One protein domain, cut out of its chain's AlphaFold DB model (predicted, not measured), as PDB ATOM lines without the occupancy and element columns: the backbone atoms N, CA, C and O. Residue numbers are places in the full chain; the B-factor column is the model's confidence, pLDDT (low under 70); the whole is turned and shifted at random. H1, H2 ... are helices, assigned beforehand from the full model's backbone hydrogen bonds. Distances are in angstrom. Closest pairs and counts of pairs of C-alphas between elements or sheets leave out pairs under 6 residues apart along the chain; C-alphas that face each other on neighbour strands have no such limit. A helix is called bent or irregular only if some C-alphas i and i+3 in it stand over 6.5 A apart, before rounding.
ATOM      1  N   SER A  21     312.594 355.871 403.768       50.12
ATOM      2  CA  SER A  21     313.256 354.660 404.264       50.12
ATOM      3  C   SER A  21     313.470 353.574 403.200       50.12
ATOM      4  O   SER A  21     314.415 352.796 403.307       50.12
ATOM      5  N   ARG A  22     312.633 353.500 402.154       49.59
ATOM      6  CA  ARG A  22     312.649 352.399 401.169       49.59
ATOM      7  C   ARG A  22     313.783 352.543 400.151       49.59
ATOM      8  O   ARG A  22     314.386 351.541 399.780       49.59
ATOM      9  N   HIS A  23     314.070 353.766 399.702       53.97
ATOM     10  CA  HIS A  23     315.131 354.032 398.718       53.97
ATOM     11  C   HIS A  23     316.526 354.013 399.354       53.97
ATOM     12  O   HIS A  23     317.492 353.578 398.727       53.97
ATOM     13  N   SER A  24     316.621 354.428 400.623       63.81
ATOM     14  CA  SER A  24     317.886 354.463 401.358       63.81
ATOM     15  C   SER A  24     318.544 353.085 401.470       63.81
ATOM     16  O   SER A  24     319.770 352.992 401.453       63.81
ATOM     17  N   THR A  25     317.751 352.018 401.580       72.44
ATOM     18  CA  THR A  25     318.253 350.665 401.848       72.44
ATOM     19  C   THR A  25     318.908 350.049 400.607       72.44
ATOM     20  O   THR A  25     320.069 349.651 400.666       72.44
ATOM     21  N   SER A  26     318.238 350.077 399.448       79.69
ATOM     22  CA  SER A  26     318.811 349.573 398.187       79.69
ATOM     23  C   SER A  26     319.949 350.436 397.654       79.69
ATOM     24  O   SER A  26     320.891 349.928 397.058       79.69
ATOM     25  N   PHE A  27     319.899 351.754 397.860       83.75
ATOM     26  CA  PHE A  27     321.014 352.613 397.465       83.75
ATOM     27  C   PHE A  27     322.282 352.265 398.257       83.75
ATOM     28  O   PHE A  27     323.363 352.159 397.685       83.75
ATOM     29  N   ARG A  28     322.149 351.965 399.553       84.19
ATOM     30  CA  ARG A  28     323.292 351.559 400.375       84.19
ATOM     31  C   ARG A  28     323.913 350.231 399.945       84.19
ATOM     32  O   ARG A  28     325.116 350.065 400.105       84.19
ATOM     33  N   SER A  29     323.134 349.297 399.396       86.25
ATOM     34  CA  SER A  29     323.690 348.038 398.880       86.25
ATOM     35  C   SER A  29     324.594 348.271 397.668       86.25
ATOM     36  O   SER A  29     325.619 347.613 397.535       86.25
ATOM     37  N   LEU A  30     324.242 349.239 396.814       88.50
ATOM     38  CA  LEU A  30     325.078 349.648 395.685       88.50
ATOM     39  C   LEU A  30     326.354 350.336 396.157       88.50
ATOM     40  O   LEU A  30     327.424 349.998 395.668       88.50
ATOM     41  N   VAL A  31     326.249 351.249 397.125       88.69
ATOM     42  CA  VAL A  31     327.418 351.911 397.724       88.69
ATOM     43  C   VAL A  31     328.375 350.875 398.314       88.69
ATOM     44  O   VAL A  31     329.555 350.881 397.987       88.69
ATOM     45  N   ALA A  32     327.853 349.919 399.090       88.00
ATOM     46  CA  ALA A  32     328.656 348.843 399.664       88.00
ATOM     47  C   ALA A  32     329.358 347.986 398.597       88.00
ATOM     48  O   ALA A  32     330.524 347.637 398.768       88.00
ATOM     49  N   TRP A  33     328.667 347.669 397.497       89.62
ATOM     50  CA  TRP A  33     329.252 346.932 396.377       89.62
ATOM     51  C   TRP A  33     330.343 347.728 395.655       89.62
ATOM     52  O   TRP A  33     331.416 347.186 395.406       89.62
ATOM     53  N   VAL A  34     330.102 349.008 395.365       88.81
ATOM     54  CA  VAL A  34     331.091 349.897 394.737       88.81
ATOM     55  C   VAL A  34     332.335 350.021 395.614       88.81
ATOM     56  O   VAL A  34     333.445 349.859 395.117       88.81
ATOM     57  N   ASP A  35     332.159 350.231 396.919       87.50
ATOM     58  CA  ASP A  35     333.273 350.319 397.861       87.50
ATOM     59  C   ASP A  35     334.063 349.006 397.948       87.50
ATOM     60  O   ASP A  35     335.287 349.034 398.031       87.50
ATOM     61  N   GLU A  36     333.407 347.843 397.906       86.06
ATOM     62  CA  GLU A  36     334.110 346.551 397.868       86.06
ATOM     63  C   GLU A  36     334.902 346.371 396.564       86.06
ATOM     64  O   GLU A  36     336.060 345.958 396.598       86.06
ATOM     65  N   MET A  37     334.320 346.745 395.421       84.94
ATOM     66  CA  MET A  37     334.979 346.638 394.116       84.94
ATOM     67  C   MET A  37     336.130 347.625 393.923       84.94
ATOM     68  O   MET A  37     337.003 347.353 393.108       84.94
ATOM     69  N   LEU A  38     336.148 348.761 394.625       84.69
ATOM     70  CA  LEU A  38     337.179 349.793 394.456       84.69
ATOM     71  C   LEU A  38     338.311 349.718 395.486       84.69
ATOM     72  O   LEU A  38     339.404 350.210 395.200       84.69
ATOM     73  N   VAL A  39     338.083 349.074 396.634       79.44
ATOM     74  CA  VAL A  39     339.118 348.849 397.659       79.44
ATOM     75  C   VAL A  39     340.057 347.689 397.296       79.44
ATOM     76  O   VAL A  39     341.240 347.747 397.619       79.44
ATOM     77  N   ASP A  40     339.557 346.648 396.623       68.19
ATOM     78  CA  ASP A  40     340.304 345.406 396.344       68.19
ATOM     79  C   ASP A  40     341.247 345.402 395.108       68.19
ATOM     80  O   ASP A  40     342.177 344.593 395.089       68.19
ATOM     81  N   PRO A  41     341.093 346.227 394.045       65.00
ATOM     82  CA  PRO A  41     341.955 346.087 392.876       65.00
ATOM     83  C   PRO A  41     343.343 346.702 393.101       65.00
ATOM     84  O   PRO A  41     343.504 347.736 393.745       65.00
ATOM     85  N   ALA A  42     344.357 346.113 392.462       67.12
ATOM     86  CA  ALA A  42     345.728 346.627 392.383       67.12
ATOM     87  C   ALA A  42     345.848 347.845 391.441       67.12
ATOM     88  O   ALA A  42     346.709 347.890 390.563       67.12
ATOM     89  N   TRP A  43     344.937 348.809 391.564       82.19
ATOM     90  CA  TRP A  43     344.934 350.039 390.782       82.19
ATOM     91  C   TRP A  43     345.468 351.199 391.625       82.19
ATOM     92  O   TRP A  43     345.327 351.222 392.846       82.19
ATOM     93  N   GLU A  44     346.087 352.175 390.966       80.94
ATOM     94  CA  GLU A  44     346.834 353.265 391.609       80.94
ATOM     95  C   GLU A  44     346.001 354.071 392.628       80.94
ATOM     96  O   GLU A  44     346.522 354.515 393.650       80.94
ATOM     97  N   GLY A  45     344.690 354.207 392.400       81.31
ATOM     98  CA  GLY A  45     343.780 354.949 393.279       81.31
ATOM     99  C   GLY A  45     343.149 354.143 394.416       81.31
ATOM    100  O   GLY A  45     342.452 354.733 395.242       81.31
ATOM    101  N   GLY A  46     343.395 352.831 394.520       83.00
ATOM    102  CA  GLY A  46     342.779 351.991 395.556       83.00
ATOM    103  C   GLY A  46     343.136 352.446 396.976       83.00
ATOM    104  O   GLY A  46     342.279 352.518 397.853       83.00
ATOM    105  N   HIS A  47     344.386 352.872 397.198       83.31
ATOM    106  CA  HIS A  47     344.818 353.400 398.497       83.31
ATOM    107  C   HIS A  47     344.118 354.718 398.866       83.31
ATOM    108  O   HIS A  47     343.787 354.948 400.030       83.31
ATOM    109  N   TRP A  48     343.863 355.582 397.879       86.19
ATOM    110  CA  TRP A  48     343.098 356.808 398.100       86.19
ATOM    111  C   TRP A  48     341.640 356.485 398.453       86.19
ATOM    112  O   TRP A  48     341.111 357.067 399.402       86.19
ATOM    113  N   TRP A  49     341.036 355.507 397.766       86.75
ATOM    114  CA  TRP A  49     339.657 355.067 398.003       86.75
ATOM    115  C   TRP A  49     339.459 354.438 399.385       86.75
ATOM    116  O   TRP A  49     338.455 354.690 400.041       86.75
ATOM    117  N   THR A  50     340.445 353.693 399.889       83.12
ATOM    118  CA  THR A  50     340.422 353.159 401.264       83.12
ATOM    119  C   THR A  50     340.289 354.259 402.323       83.12
ATOM    120  O   THR A  50     339.691 354.028 403.370       83.12
ATOM    121  N   ASN A  51     340.803 355.462 402.048       84.75
ATOM    122  CA  ASN A  51     340.675 356.622 402.935       84.75
ATOM    123  C   ASN A  51     339.411 357.467 402.659       84.75
ATOM    124  O   ASN A  51     339.029 358.262 403.515       84.75
ATOM    125  N   HIS A  52     338.760 357.290 401.503       85.38
ATOM    126  CA  HIS A  52     337.582 358.047 401.045       85.38
ATOM    127  C   HIS A  52     336.459 357.091 400.628       85.38
ATOM    128  O   HIS A  52     335.981 357.092 399.496       85.38
ATOM    129  N   VAL A  53     336.078 356.211 401.552       86.00
ATOM    130  CA  VAL A  53     335.017 355.228 401.325       86.00
ATOM    131  C   VAL A  53     333.675 355.953 401.222       86.00
ATOM    132  O   VAL A  53     333.325 356.734 402.112       86.00
ATOM    133  N   LEU A  54     332.887 355.656 400.186       86.81
ATOM    134  CA  LEU A  54     331.604 356.327 399.950       86.81
ATOM    135  C   LEU A  54     330.619 356.109 401.097       86.81
ATOM    136  O   LEU A  54     329.826 356.993 401.414       86.81
ATOM    137  N   GLU A  55     330.661 354.947 401.751       83.56
ATOM    138  CA  GLU A  55     329.847 354.685 402.938       83.56
ATOM    139  C   GLU A  55     330.089 355.704 404.065       83.56
ATOM    140  O   GLU A  55     329.136 356.127 404.727       83.56
ATOM    141  N   TRP A  56     331.340 356.127 404.267       84.88
ATOM    142  CA  TRP A  56     331.677 357.130 405.273       84.88
ATOM    143  C   TRP A  56     331.181 358.514 404.852       84.88
ATOM    144  O   TRP A  56     330.533 359.197 405.641       84.88
ATOM    145  N   GLU A  57     331.397 358.893 403.593       85.31
ATOM    146  CA  GLU A  57     330.964 360.195 403.074       85.31
ATOM    147  C   GLU A  57     329.437 360.354 403.049       85.31
ATOM    148  O   GLU A  57     328.917 361.432 403.335       85.31
ATOM    149  N   LEU A  58     328.704 359.283 402.726       83.94
ATOM    150  CA  LEU A  58     327.249 359.326 402.554       83.94
ATOM    151  C   LEU A  58     326.475 358.995 403.833       83.94
ATOM    152  O   LEU A  58     325.404 359.557 404.060       83.94
ATOM    153  N   PHE A  59     326.974 358.062 404.645       79.75
ATOM    154  CA  PHE A  59     326.238 357.523 405.793       79.75
ATOM    155  C   PHE A  59     326.985 357.639 407.120       79.75
ATOM    156  O   PHE A  59     326.387 357.341 408.151       79.75
ATOM    157  N   ASN A  60     328.249 358.077 407.115       82.31
ATOM    158  CA  ASN A  60     329.087 358.199 408.310       82.31
ATOM    159  C   ASN A  60     329.157 356.889 409.123       82.31
ATOM    160  O   ASN A  60     329.100 356.883 410.352       82.31
ATOM    161  N   THR A  61     329.224 355.757 408.416       79.44
ATOM    162  CA  THR A  61     329.292 354.397 408.979       79.44
ATOM    163  C   THR A  61     330.317 353.568 408.212       79.44
ATOM    164  O   THR A  61     330.505 353.818 407.026       79.44
ATOM    165  N   MET A  62     330.931 352.563 408.849       76.25
ATOM    166  CA  MET A  62     331.879 351.639 408.190       76.25
ATOM    167  C   MET A  62     331.470 350.158 408.273       76.25
ATOM    168  O   MET A  62     332.239 349.271 407.912       76.25
ATOM    169  N   ASP A  63     330.248 349.875 408.722       79.56
ATOM    170  CA  ASP A  63     329.762 348.515 408.979       79.56
ATOM    171  C   ASP A  63     329.099 347.859 407.748       79.56
ATOM    172  O   ASP A  63     328.247 346.973 407.893       79.56
ATOM    173  N   ARG A  64     329.447 348.279 406.515       77.31
ATOM    174  CA  ARG A  64     328.816 347.769 405.277       77.31
ATOM    175  C   ARG A  64     328.816 346.257 405.180       77.31
ATOM    176  O   ARG A  64     327.797 345.685 404.803       77.31
ATOM    177  N   PHE A  65     329.930 345.618 405.518       77.75
ATOM    178  CA  PHE A  65     330.135 344.195 405.254       77.75
ATOM    179  C   PHE A  65     329.177 343.304 406.049       77.75
ATOM    180  O   PHE A  65     328.703 342.294 405.529       77.75
ATOM    181  N   HIS A  66     328.844 343.702 407.278       76.25
ATOM    182  CA  HIS A  66     327.938 342.953 408.150       76.25
ATOM    183  C   HIS A  66     326.482 343.394 407.961       76.25
ATOM    184  O   HIS A  66     325.592 342.559 407.794       76.25
ATOM    185  N   LEU A  67     326.244 344.707 407.885       85.06
ATOM    186  CA  LEU A  67     324.897 345.263 407.755       85.06
ATOM    187  C   LEU A  67     324.253 344.979 406.396       85.06
ATOM    188  O   LEU A  67     323.039 345.112 406.266       85.06
ATOM    189  N   PHE A  68     325.028 344.623 405.369       89.81
ATOM    190  CA  PHE A  68     324.487 344.312 404.048       89.81
ATOM    191  C   PHE A  68     323.470 343.164 404.104       89.81
ATOM    192  O   PHE A  68     322.338 343.320 403.645       89.81
ATOM    193  N   TYR A  69     323.853 342.031 404.698       89.56
ATOM    194  CA  TYR A  69     323.011 340.834 404.743       89.56
ATOM    195  C   TYR A  69     321.861 340.962 405.744       89.56
ATOM    196  O   TYR A  69     320.763 340.479 405.469       89.56
ATOM    197  N   GLU A  70     322.078 341.667 406.856       89.00
ATOM    198  CA  GLU A  70     321.022 342.003 407.818       89.00
ATOM    199  C   GLU A  70     319.945 342.874 407.161       89.00
ATOM    200  O   GLU A  70     318.763 342.541 407.194       89.00
ATOM    201  N   ARG A  71     320.341 343.918 406.426       88.19
ATOM    202  CA  ARG A  71     319.383 344.778 405.714       88.19
ATOM    203  C   ARG A  71     318.693 344.070 404.558       88.19
ATOM    204  O   ARG A  71     317.548 344.392 404.248       88.19
ATOM    205  N   ALA A  72     319.352 343.104 403.924       89.81
ATOM    206  CA  ALA A  72     318.703 342.254 402.935       89.81
ATOM    207  C   ALA A  72     317.640 341.347 403.582       89.81
ATOM    208  O   ALA A  72     316.549 341.201 403.028       89.81
ATOM    209  N   LYS A  73     317.914 340.793 404.772       89.94
ATOM    210  CA  LYS A  73     316.932 340.055 405.585       89.94
ATOM    211  C   LYS A  73     315.764 340.958 405.991       89.94
ATOM    212  O   LYS A  73     314.616 340.551 405.830       89.94
ATOM    213  N   ASP A  74     316.031 342.191 406.413       89.06
ATOM    214  CA  ASP A  74     314.987 343.170 406.741       89.06
ATOM    215  C   ASP A  74     314.142 343.533 405.515       89.06
ATOM    216  O   ASP A  74     312.917 343.590 405.590       89.06
ATOM    217  N   ALA A  75     314.774 343.732 404.353       87.56
ATOM    218  CA  ALA A  75     314.077 344.005 403.097       87.56
ATOM    219  C   ALA A  75     313.207 342.820 402.653       87.56
ATOM    220  O   ALA A  75     312.104 343.027 402.141       87.56
ATOM    221  N   TYR A  76     313.683 341.591 402.874       88.56
ATOM    222  CA  TYR A  76     312.908 340.374 402.658       88.56
ATOM    223  C   TYR A  76     311.700 340.307 403.605       88.56
ATOM    224  O   TYR A  76     310.574 340.143 403.134       88.56
ATOM    225  N   ALA A  77     311.900 340.530 404.907       88.62
ATOM    226  CA  ALA A  77     310.833 340.533 405.910       88.62
ATOM    227  C   ALA A  77     309.790 341.641 405.665       88.62
ATOM    228  O   ALA A  77     308.592 341.421 405.835       88.62
ATOM    229  N   ALA A  78     310.228 342.815 405.207       85.56
ATOM    230  CA  ALA A  78     309.363 343.941 404.864       85.56
ATOM    231  C   ALA A  78     308.645 343.786 403.505       85.56
ATOM    232  O   ALA A  78     307.841 344.643 403.128       85.56
ATOM    233  N   GLY A  79     308.943 342.733 402.734       84.06
ATOM    234  CA  GLY A  79     308.368 342.518 401.403       84.06
ATOM    235  C   GLY A  79     308.825 343.546 400.360       84.06
ATOM    236  O   GLY A  79     308.137 343.789 399.363       84.06
ATOM    237  N   PHE A  80     309.978 344.189 400.559       85.19
ATOM    238  CA  PHE A  80     310.525 345.190 399.640       85.19
ATOM    239  C   PHE A  80     311.288 344.527 398.495       85.19
ATOM    240  O   PHE A  80     312.502 344.666 398.364       85.19
ATOM    241  N   ARG A  81     310.546 343.850 397.614       83.94
ATOM    242  CA  ARG A  81     311.088 343.116 396.462       83.94
ATOM    243  C   ARG A  81     312.098 343.925 395.641       83.94
ATOM    244  O   ARG A  81     313.186 343.429 395.393       83.94
ATOM    245  N   ASN A  82     311.768 345.161 395.256       84.38
ATOM    246  CA  ASN A  82     312.666 345.991 394.442       84.38
ATOM    247  C   ASN A  82     314.007 346.238 395.142       84.38
ATOM    248  O   ASN A  82     315.041 346.249 394.491       84.38
ATOM    249  N   ALA A  83     314.002 346.427 396.466       87.00
ATOM    250  CA  ALA A  83     315.240 346.590 397.215       87.00
ATOM    251  C   ALA A  83     316.003 345.264 397.293       87.00
ATOM    252  O   ALA A  83     317.204 345.238 397.038       87.00
ATOM    253  N   LEU A  84     315.297 344.161 397.564       89.56
ATOM    254  CA  LEU A  84     315.867 342.814 397.622       89.56
ATOM    255  C   LEU A  84     316.520 342.389 396.296       89.56
ATOM    256  O   LEU A  84     317.575 341.763 396.307       89.56
ATOM    257  N   GLU A  85     315.935 342.770 395.159       89.81
ATOM    258  CA  GLU A  85     316.515 342.550 393.829       89.81
ATOM    259  C   GLU A  85     317.880 343.231 393.685       89.81
ATOM    260  O   GLU A  85     318.809 342.617 393.166       89.81
ATOM    261  N   VAL A  86     318.040 344.456 394.193       91.00
ATOM    262  CA  VAL A  86     319.326 345.171 394.146       91.00
ATOM    263  C   VAL A  86     320.375 344.480 395.025       91.00
ATOM    264  O   VAL A  86     321.514 344.317 394.589       91.00
ATOM    265  N   TYR A  87     319.995 343.998 396.216       91.50
ATOM    266  CA  TYR A  87     320.882 343.185 397.062       91.50
ATOM    267  C   TYR A  87     321.314 341.892 396.364       91.50
ATOM    268  O   TYR A  87     322.494 341.543 396.375       91.50
ATOM    269  N   TYR A  88     320.370 341.191 395.735       92.56
ATOM    270  CA  TYR A  88     320.654 339.965 394.993       92.56
ATOM    271  C   TYR A  88     321.615 340.220 393.825       92.56
ATOM    272  O   TYR A  88     322.600 339.500 393.671       92.56
ATOM    273  N   VAL A  89     321.375 341.271 393.034       92.50
ATOM    274  CA  VAL A  89     322.244 341.642 391.907       92.50
ATOM    275  C   VAL A  89     323.657 341.978 392.385       92.50
ATOM    276  O   VAL A  89     324.610 341.475 391.800       92.50
ATOM    277  N   ALA A  90     323.815 342.745 393.468       92.06
ATOM    278  CA  ALA A  90     325.134 343.063 394.023       92.06
ATOM    279  C   ALA A  90     325.940 341.799 394.396       92.06
ATOM    280  O   ALA A  90     327.127 341.705 394.087       92.06
ATOM    281  N   VAL A  91     325.290 340.787 394.982       91.75
ATOM    282  CA  VAL A  91     325.927 339.497 395.313       91.75
ATOM    283  C   VAL A  91     326.322 338.705 394.064       91.75
ATOM    284  O   VAL A  91     327.434 338.173 393.992       91.75
ATOM    285  N   VAL A  92     325.446 338.659 393.055       91.25
ATOM    286  CA  VAL A  92     325.734 338.001 391.768       91.25
ATOM    287  C   VAL A  92     326.898 338.678 391.039       91.25
ATOM    288  O   VAL A  92     327.706 337.992 390.420       91.25
ATOM    289  N   LEU A  93     327.027 340.002 391.161       90.56
ATOM    290  CA  LEU A  93     328.132 340.781 390.595       90.56
ATOM    291  C   LEU A  93     329.470 340.589 391.324       90.56
ATOM    292  O   LEU A  93     330.475 341.134 390.880       90.56
ATOM    293  N   GLY A  94     329.504 339.814 392.409       88.12
ATOM    294  CA  GLY A  94     330.745 339.455 393.090       88.12
ATOM    295  C   GLY A  94     330.887 340.000 394.504       88.12
ATOM    296  O   GLY A  94     331.908 339.722 395.120       88.12
ATOM    297  N   PHE A  95     329.886 340.700 395.051       89.50
ATOM    298  CA  PHE A  95     329.912 341.091 396.463       89.50
ATOM    299  C   PHE A  95     329.969 339.848 397.362       89.50
ATOM    300  O   PHE A  95     329.169 338.914 397.199       89.50
ATOM    301  N   ARG A  96     330.918 339.813 398.298       87.38
ATOM    302  CA  ARG A  96     331.077 338.734 399.287       87.38
ATOM    303  C   ARG A  96     330.907 339.232 400.713       87.38
ATOM    304  O   ARG A  96     330.322 338.505 401.515       87.38
ATOM    305  N   GLY A  97     331.385 340.436 401.032       86.62
ATOM    306  CA  GLY A  97     331.318 341.019 402.374       86.62
ATOM    307  C   GLY A  97     331.632 340.017 403.491       86.62
ATOM    308  O   GLY A  97     332.721 339.450 403.532       86.62
ATOM    309  N   LEU A  98     330.648 339.759 404.366       85.19
ATOM    310  CA  LEU A  98     330.719 338.787 405.472       85.19
ATOM    311  C   LEU A  98     331.234 337.388 405.071       85.19
ATOM    312  O   LEU A  98     331.863 336.721 405.884       85.19
ATOM    313  N   TYR A  99     330.969 336.936 403.844       86.44
ATOM    314  CA  TYR A  99     331.365 335.613 403.352       86.44
ATOM    315  C   TYR A  99     332.759 335.592 402.696       86.44
ATOM    316  O   TYR A  99     333.114 334.594 402.073       86.44
ATOM    317  N   LYS A 100     333.544 336.681 402.776       84.31
ATOM    318  CA  LYS A 100     334.916 336.739 402.236       84.31
ATOM    319  C   LYS A 100     335.937 336.025 403.135       84.31
ATOM    320  O   LYS A 100     336.918 335.496 402.621       84.31
ATOM    321  N   GLU A 101     335.723 336.017 404.451       75.81
ATOM    322  CA  GLU A 101     336.677 335.508 405.445       75.81
ATOM    323  C   GLU A 101     336.210 334.179 406.061       75.81
ATOM    324  O   GLU A 101     335.043 334.028 406.414       75.81
ATOM    325  N   GLU A 102     337.125 333.220 406.229       76.25
ATOM    326  CA  GLU A 102     336.870 331.956 406.935       76.25
ATOM    327  C   GLU A 102     337.191 332.097 408.438       76.25
ATOM    328  O   GLU A 102     338.273 332.598 408.765       76.25
ATOM    329  N   PRO A 103     336.331 331.635 409.376       74.19
ATOM    330  CA  PRO A 103     335.106 330.854 409.171       74.19
ATOM    331  C   PRO A 103     333.833 331.715 409.025       74.19
ATOM    332  O   PRO A 103     333.224 332.131 410.017       74.19
ATOM    333  N   SER A 104     333.350 331.901 407.793       77.06
ATOM    334  CA  SER A 104     332.149 332.704 407.501       77.06
ATOM    335  C   SER A 104     330.869 332.089 408.074       77.06
ATOM    336  O   SER A 104     329.937 332.802 408.450       77.06
ATOM    337  N   SER A 105     330.827 330.758 408.186       77.56
ATOM    338  CA  SER A 105     329.666 329.997 408.665       77.56
ATOM    339  C   SER A 105     329.291 330.323 410.114       77.56
ATOM    340  O   SER A 105     328.108 330.443 410.432       77.56
ATOM    341  N   GLN A 106     330.277 330.531 410.991       80.19
ATOM    342  CA  GLN A 106     330.040 330.873 412.399       80.19
ATOM    343  C   GLN A 106     329.506 332.302 412.544       80.19
ATOM    344  O   GLN A 106     328.571 332.550 413.308       80.19
ATOM    345  N   LEU A 107     330.060 333.237 411.767       80.38
ATOM    346  CA  LEU A 107     329.620 334.632 411.759       80.38
ATOM    347  C   LEU A 107     328.224 334.800 411.146       80.38
ATOM    348  O   LEU A 107     327.470 335.678 411.577       80.38
ATOM    349  N   ALA A 108     327.883 333.962 410.163       83.94
ATOM    350  CA  ALA A 108     326.548 333.877 409.588       83.94
ATOM    351  C   ALA A 108     325.545 333.282 410.589       83.94
ATOM    352  O   ALA A 108     324.476 333.860 410.795       83.94
ATOM    353  N   ALA A 109     325.908 332.194 411.280       83.69
ATOM    354  CA  ALA A 109     325.060 331.558 412.289       83.69
ATOM    355  C   ALA A 109     324.699 332.515 413.437       83.69
ATOM    356  O   ALA A 109     323.538 332.578 413.835       83.69
ATOM    357  N   ALA A 110     325.656 333.325 413.906       84.44
ATOM    358  CA  ALA A 110     325.422 334.341 414.938       84.44
ATOM    359  C   ALA A 110     324.368 335.399 414.548       84.44
ATOM    360  O   ALA A 110     323.820 336.069 415.419       84.44
ATOM    361  N   ARG A 111     324.084 335.552 413.250       82.38
ATOM    362  CA  ARG A 111     323.145 336.539 412.692       82.38
ATOM    363  C   ARG A 111     321.900 335.910 412.069       82.38
ATOM    364  O   ARG A 111     321.129 336.601 411.401       82.38
ATOM    365  N   GLU A 112     321.705 334.606 412.271       85.94
ATOM    366  CA  GLU A 112     320.621 333.833 411.653       85.94
ATOM    367  C   GLU A 112     320.644 333.919 410.114       85.94
ATOM    368  O   GLU A 112     319.600 333.947 409.455       85.94
ATOM    369  N   LEU A 113     321.842 334.012 409.533       87.00
ATOM    370  CA  LEU A 113     322.055 334.003 408.092       87.00
ATOM    371  C   LEU A 113     322.423 332.586 407.618       87.00
ATOM    372  O   LEU A 113     322.976 331.795 408.386       87.00
ATOM    373  N   PRO A 114     322.143 332.241 406.350       88.38
ATOM    374  CA  PRO A 114     322.539 330.963 405.768       88.38
ATOM    375  C   PRO A 114     324.056 330.768 405.814       88.38
ATOM    376  O   PRO A 114     324.812 331.714 405.613       88.38
ATOM    377  N   GLU A 115     324.492 329.526 406.011       86.25
ATOM    378  CA  GLU A 115     325.911 329.169 406.182       86.25
ATOM    379  C   GLU A 115     326.792 329.583 404.997       86.25
ATOM    380  O   GLU A 115     327.929 330.003 405.193       86.25
ATOM    381  N   ASN A 116     326.246 329.493 403.779       88.69
ATOM    382  CA  ASN A 116     326.968 329.733 402.535       88.69
ATOM    383  C   ASN A 116     326.249 330.774 401.676       88.69
ATOM    384  O   ASN A 116     325.011 330.843 401.657       88.69
ATOM    385  N   ILE A 117     327.028 331.508 400.883       90.31
ATOM    386  CA  ILE A 117     326.515 332.524 399.964       90.31
ATOM    387  C   ILE A 117     325.609 331.923 398.883       90.31
ATOM    388  O   ILE A 117     324.615 332.539 398.504       90.31
ATOM    389  N   GLU A 118     325.867 330.689 398.443       90.00
ATOM    390  CA  GLU A 118     325.035 329.982 397.465       90.00
ATOM    391  C   GLU A 118     323.659 329.647 398.046       90.00
ATOM    392  O   GLU A 118     322.643 329.818 397.371       90.00
ATOM    393  N   LYS A 119     323.607 329.213 399.316       90.88
ATOM    394  CA  LYS A 119     322.338 328.953 400.016       90.88
ATOM    395  C   LYS A 119     321.547 330.249 400.179       90.88
ATOM    396  O   LYS A 119     320.344 330.257 399.923       90.88
ATOM    397  N   TRP A 120     322.222 331.341 400.545       92.31
ATOM    398  CA  TRP A 120     321.602 332.662 400.627       92.31
ATOM    399  C   TRP A 120     321.051 333.112 399.266       92.31
ATOM    400  O   TRP A 120     319.874 333.451 399.160       92.31
ATOM    401  N   ALA A 121     321.846 333.027 398.197       91.94
ATOM    402  CA  ALA A 121     321.430 333.430 396.853       91.94
ATOM    403  C   ALA A 121     320.258 332.583 396.330       91.94
ATOM    404  O   ALA A 121     319.314 333.119 395.743       91.94
ATOM    405  N   ALA A 122     320.268 331.273 396.590       91.81
ATOM    406  CA  ALA A 122     319.166 330.381 396.247       91.81
ATOM    407  C   ALA A 122     317.865 330.789 396.960       91.81
ATOM    408  O   ALA A 122     316.830 330.920 396.306       91.81
ATOM    409  N   GLN A 123     317.920 331.066 398.267       91.56
ATOM    410  CA  GLN A 123     316.758 331.526 399.036       91.56
ATOM    411  C   GLN A 123     316.212 332.864 398.513       91.56
ATOM    412  O   GLN A 123     315.011 332.983 398.260       91.56
ATOM    413  N   MET A 124     317.086 333.848 398.275       91.00
ATOM    414  CA  MET A 124     316.670 335.174 397.804       91.00
ATOM    415  C   MET A 124     316.119 335.144 396.375       91.00
ATOM    416  O   MET A 124     315.117 335.798 396.086       91.00
ATOM    417  N   SER A 125     316.699 334.340 395.480       91.31
ATOM    418  CA  SER A 125     316.177 334.187 394.115       91.31
ATOM    419  C   SER A 125     314.765 333.584 394.097       91.31
ATOM    420  O   SER A 125     313.910 334.042 393.337       91.31
ATOM    421  N   MET A 126     314.478 332.609 394.968       90.44
ATOM    422  CA  MET A 126     313.134 332.038 395.108       90.44
ATOM    423  C   MET A 126     312.140 333.074 395.640       90.44
ATOM    424  O   MET A 126     311.052 333.213 395.082       90.44
ATOM    425  N   ALA A 127     312.532 333.858 396.648       88.56
ATOM    426  CA  ALA A 127     311.715 334.943 397.191       88.56
ATOM    427  C   ALA A 127     311.331 335.992 396.131       88.56
ATOM    428  O   ALA A 127     310.167 336.388 396.013       88.56
ATOM    429  N   ILE A 128     312.301 336.407 395.312       88.88
ATOM    430  CA  ILE A 128     312.089 337.381 394.234       88.88
ATOM    431  C   ILE A 128     311.128 336.822 393.175       88.88
ATOM    432  O   ILE A 128     310.233 337.538 392.717       88.88
ATOM    433  N   ARG A 129     311.274 335.541 392.803       87.31
ATOM    434  CA  ARG A 129     310.435 334.885 391.782       87.31
ATOM    435  C   ARG A 129     308.979 334.720 392.208       87.31
ATOM    436  O   ARG A 129     308.102 334.827 391.358       87.31
ATOM    437  N   MET A 130     308.726 334.460 393.490       83.50
ATOM    438  CA  MET A 130     307.369 334.244 394.011       83.50
ATOM    439  C   MET A 130     306.563 335.536 394.158       83.50
ATOM    440  O   MET A 130     305.338 335.501 394.250       83.50
ATOM    441  N   THR A 131     307.229 336.689 394.160       76.50
ATOM    442  CA  THR A 131     306.542 337.972 394.269       76.50
ATOM    443  C   THR A 131     306.045 338.408 392.879       76.50
ATOM    444  O   THR A 131     306.823 338.364 391.923       76.50
TER     445      THR A 131
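Overview. This is residues 21 to 131 of the 179 residues of the protein "DotU domain-containing protein" of Planctomycetia bacterium 21-64-5 (UniProt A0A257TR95). Three helices, H1, H5 and H8, lie side by side as a layer with H5 in the middle, and H4 covers one face of it, packing on H1 and H5. Two short helices, H2 and H3, fold back along H1 from its last residues, while short H6 packs on the beginning of H4 and makes a corner with H7. The printed part has 111 residues with eight named helices, H1 to H8 in order, and no named strand; its class is all helix. It is compact, with a radius of gyration of the C-alphas of 14.1 A and spans of 43 by 32 by 22 A.

Along the chain. H1 is residues 21 to 39, 27.3 A long, beginning at C-alpha 21 (313.256, 354.660, 404.264). H2 is residues 46 to 51, 9.0 A, and H3 residues 54 to 59, 8.0 A. H4, residues 64 to 77, is 19.4 A long; it is neither bent nor irregular, but only just: C-alphas 66 and 69 are 6.4 A apart. H5 is residues 81 to 92, 16.2 A, H6 residues 97 to 100, 5.6 A, and H7 residues 104 to 109, 8.6 A. H8, residues 117 to 130, is 20.1 A long and ends at C-alpha 130 (307.369, 334.244, 394.011).

Arrangement. H1 is the hub, touching H2, H3, H4 and H5. H1, H4 and H5 form an up and down bundle, each helix running against the one before it. H1 and H5 touch at a shallow tilt of 9 degrees, the same way; their closest C-alphas, of Ser 26 and Ala 83, are 4.8 A apart. With residues 25 to 32 alone H1 touches H4, opposite ways at a shallow tilt of 32 degrees, only just short of steep, closest at the C-alphas of Ala 32 and Arg 64, 5.7 A. H4 and H5, a helical hairpin, touch at a steep tilt of 39 degrees, closest at the C-alphas of Ala 75 and Leu 84, 5.9 A. H5 touches H8, opposite ways at a shallow tilt of 32 degrees, closest at the C-alphas of Arg 81 and Ile 128, 6.2 A. With residues 28 to 35 alone H1 touches H3, closest at the C-alphas of Val 31 and Glu 55, 6.4 A, and with residues 35 to 39 alone H2, closest at those of Val 39 and Gly 46, 5.3 A. With residues 64 to 68 alone H4 touches H6, closest at the C-alphas of Phe 65 and Gly 97, 4.4 A. H6 and H7 touch only at the corner, closest at the C-alphas of Leu 98 and Ser 104, 6.6 A. H1 and H8 are apart. Every O i to N i+4 pair is within hydrogen-bond range in H3, H7 and H8, against 13 of 15 in H1, 1 of 2 in H2, 8 of 10 in H4 and 7 of 8 in H5; H6 is too short for such a pair.

Size, cuts and confidence. The two C-alphas farthest apart, of Glu 44 and Met 130, are 43.9 A apart. The printed part has no cut and no long link. Its mean pLDDT is 84.0, and residues 21 to 24 and 40 to 42 of the model are under 70.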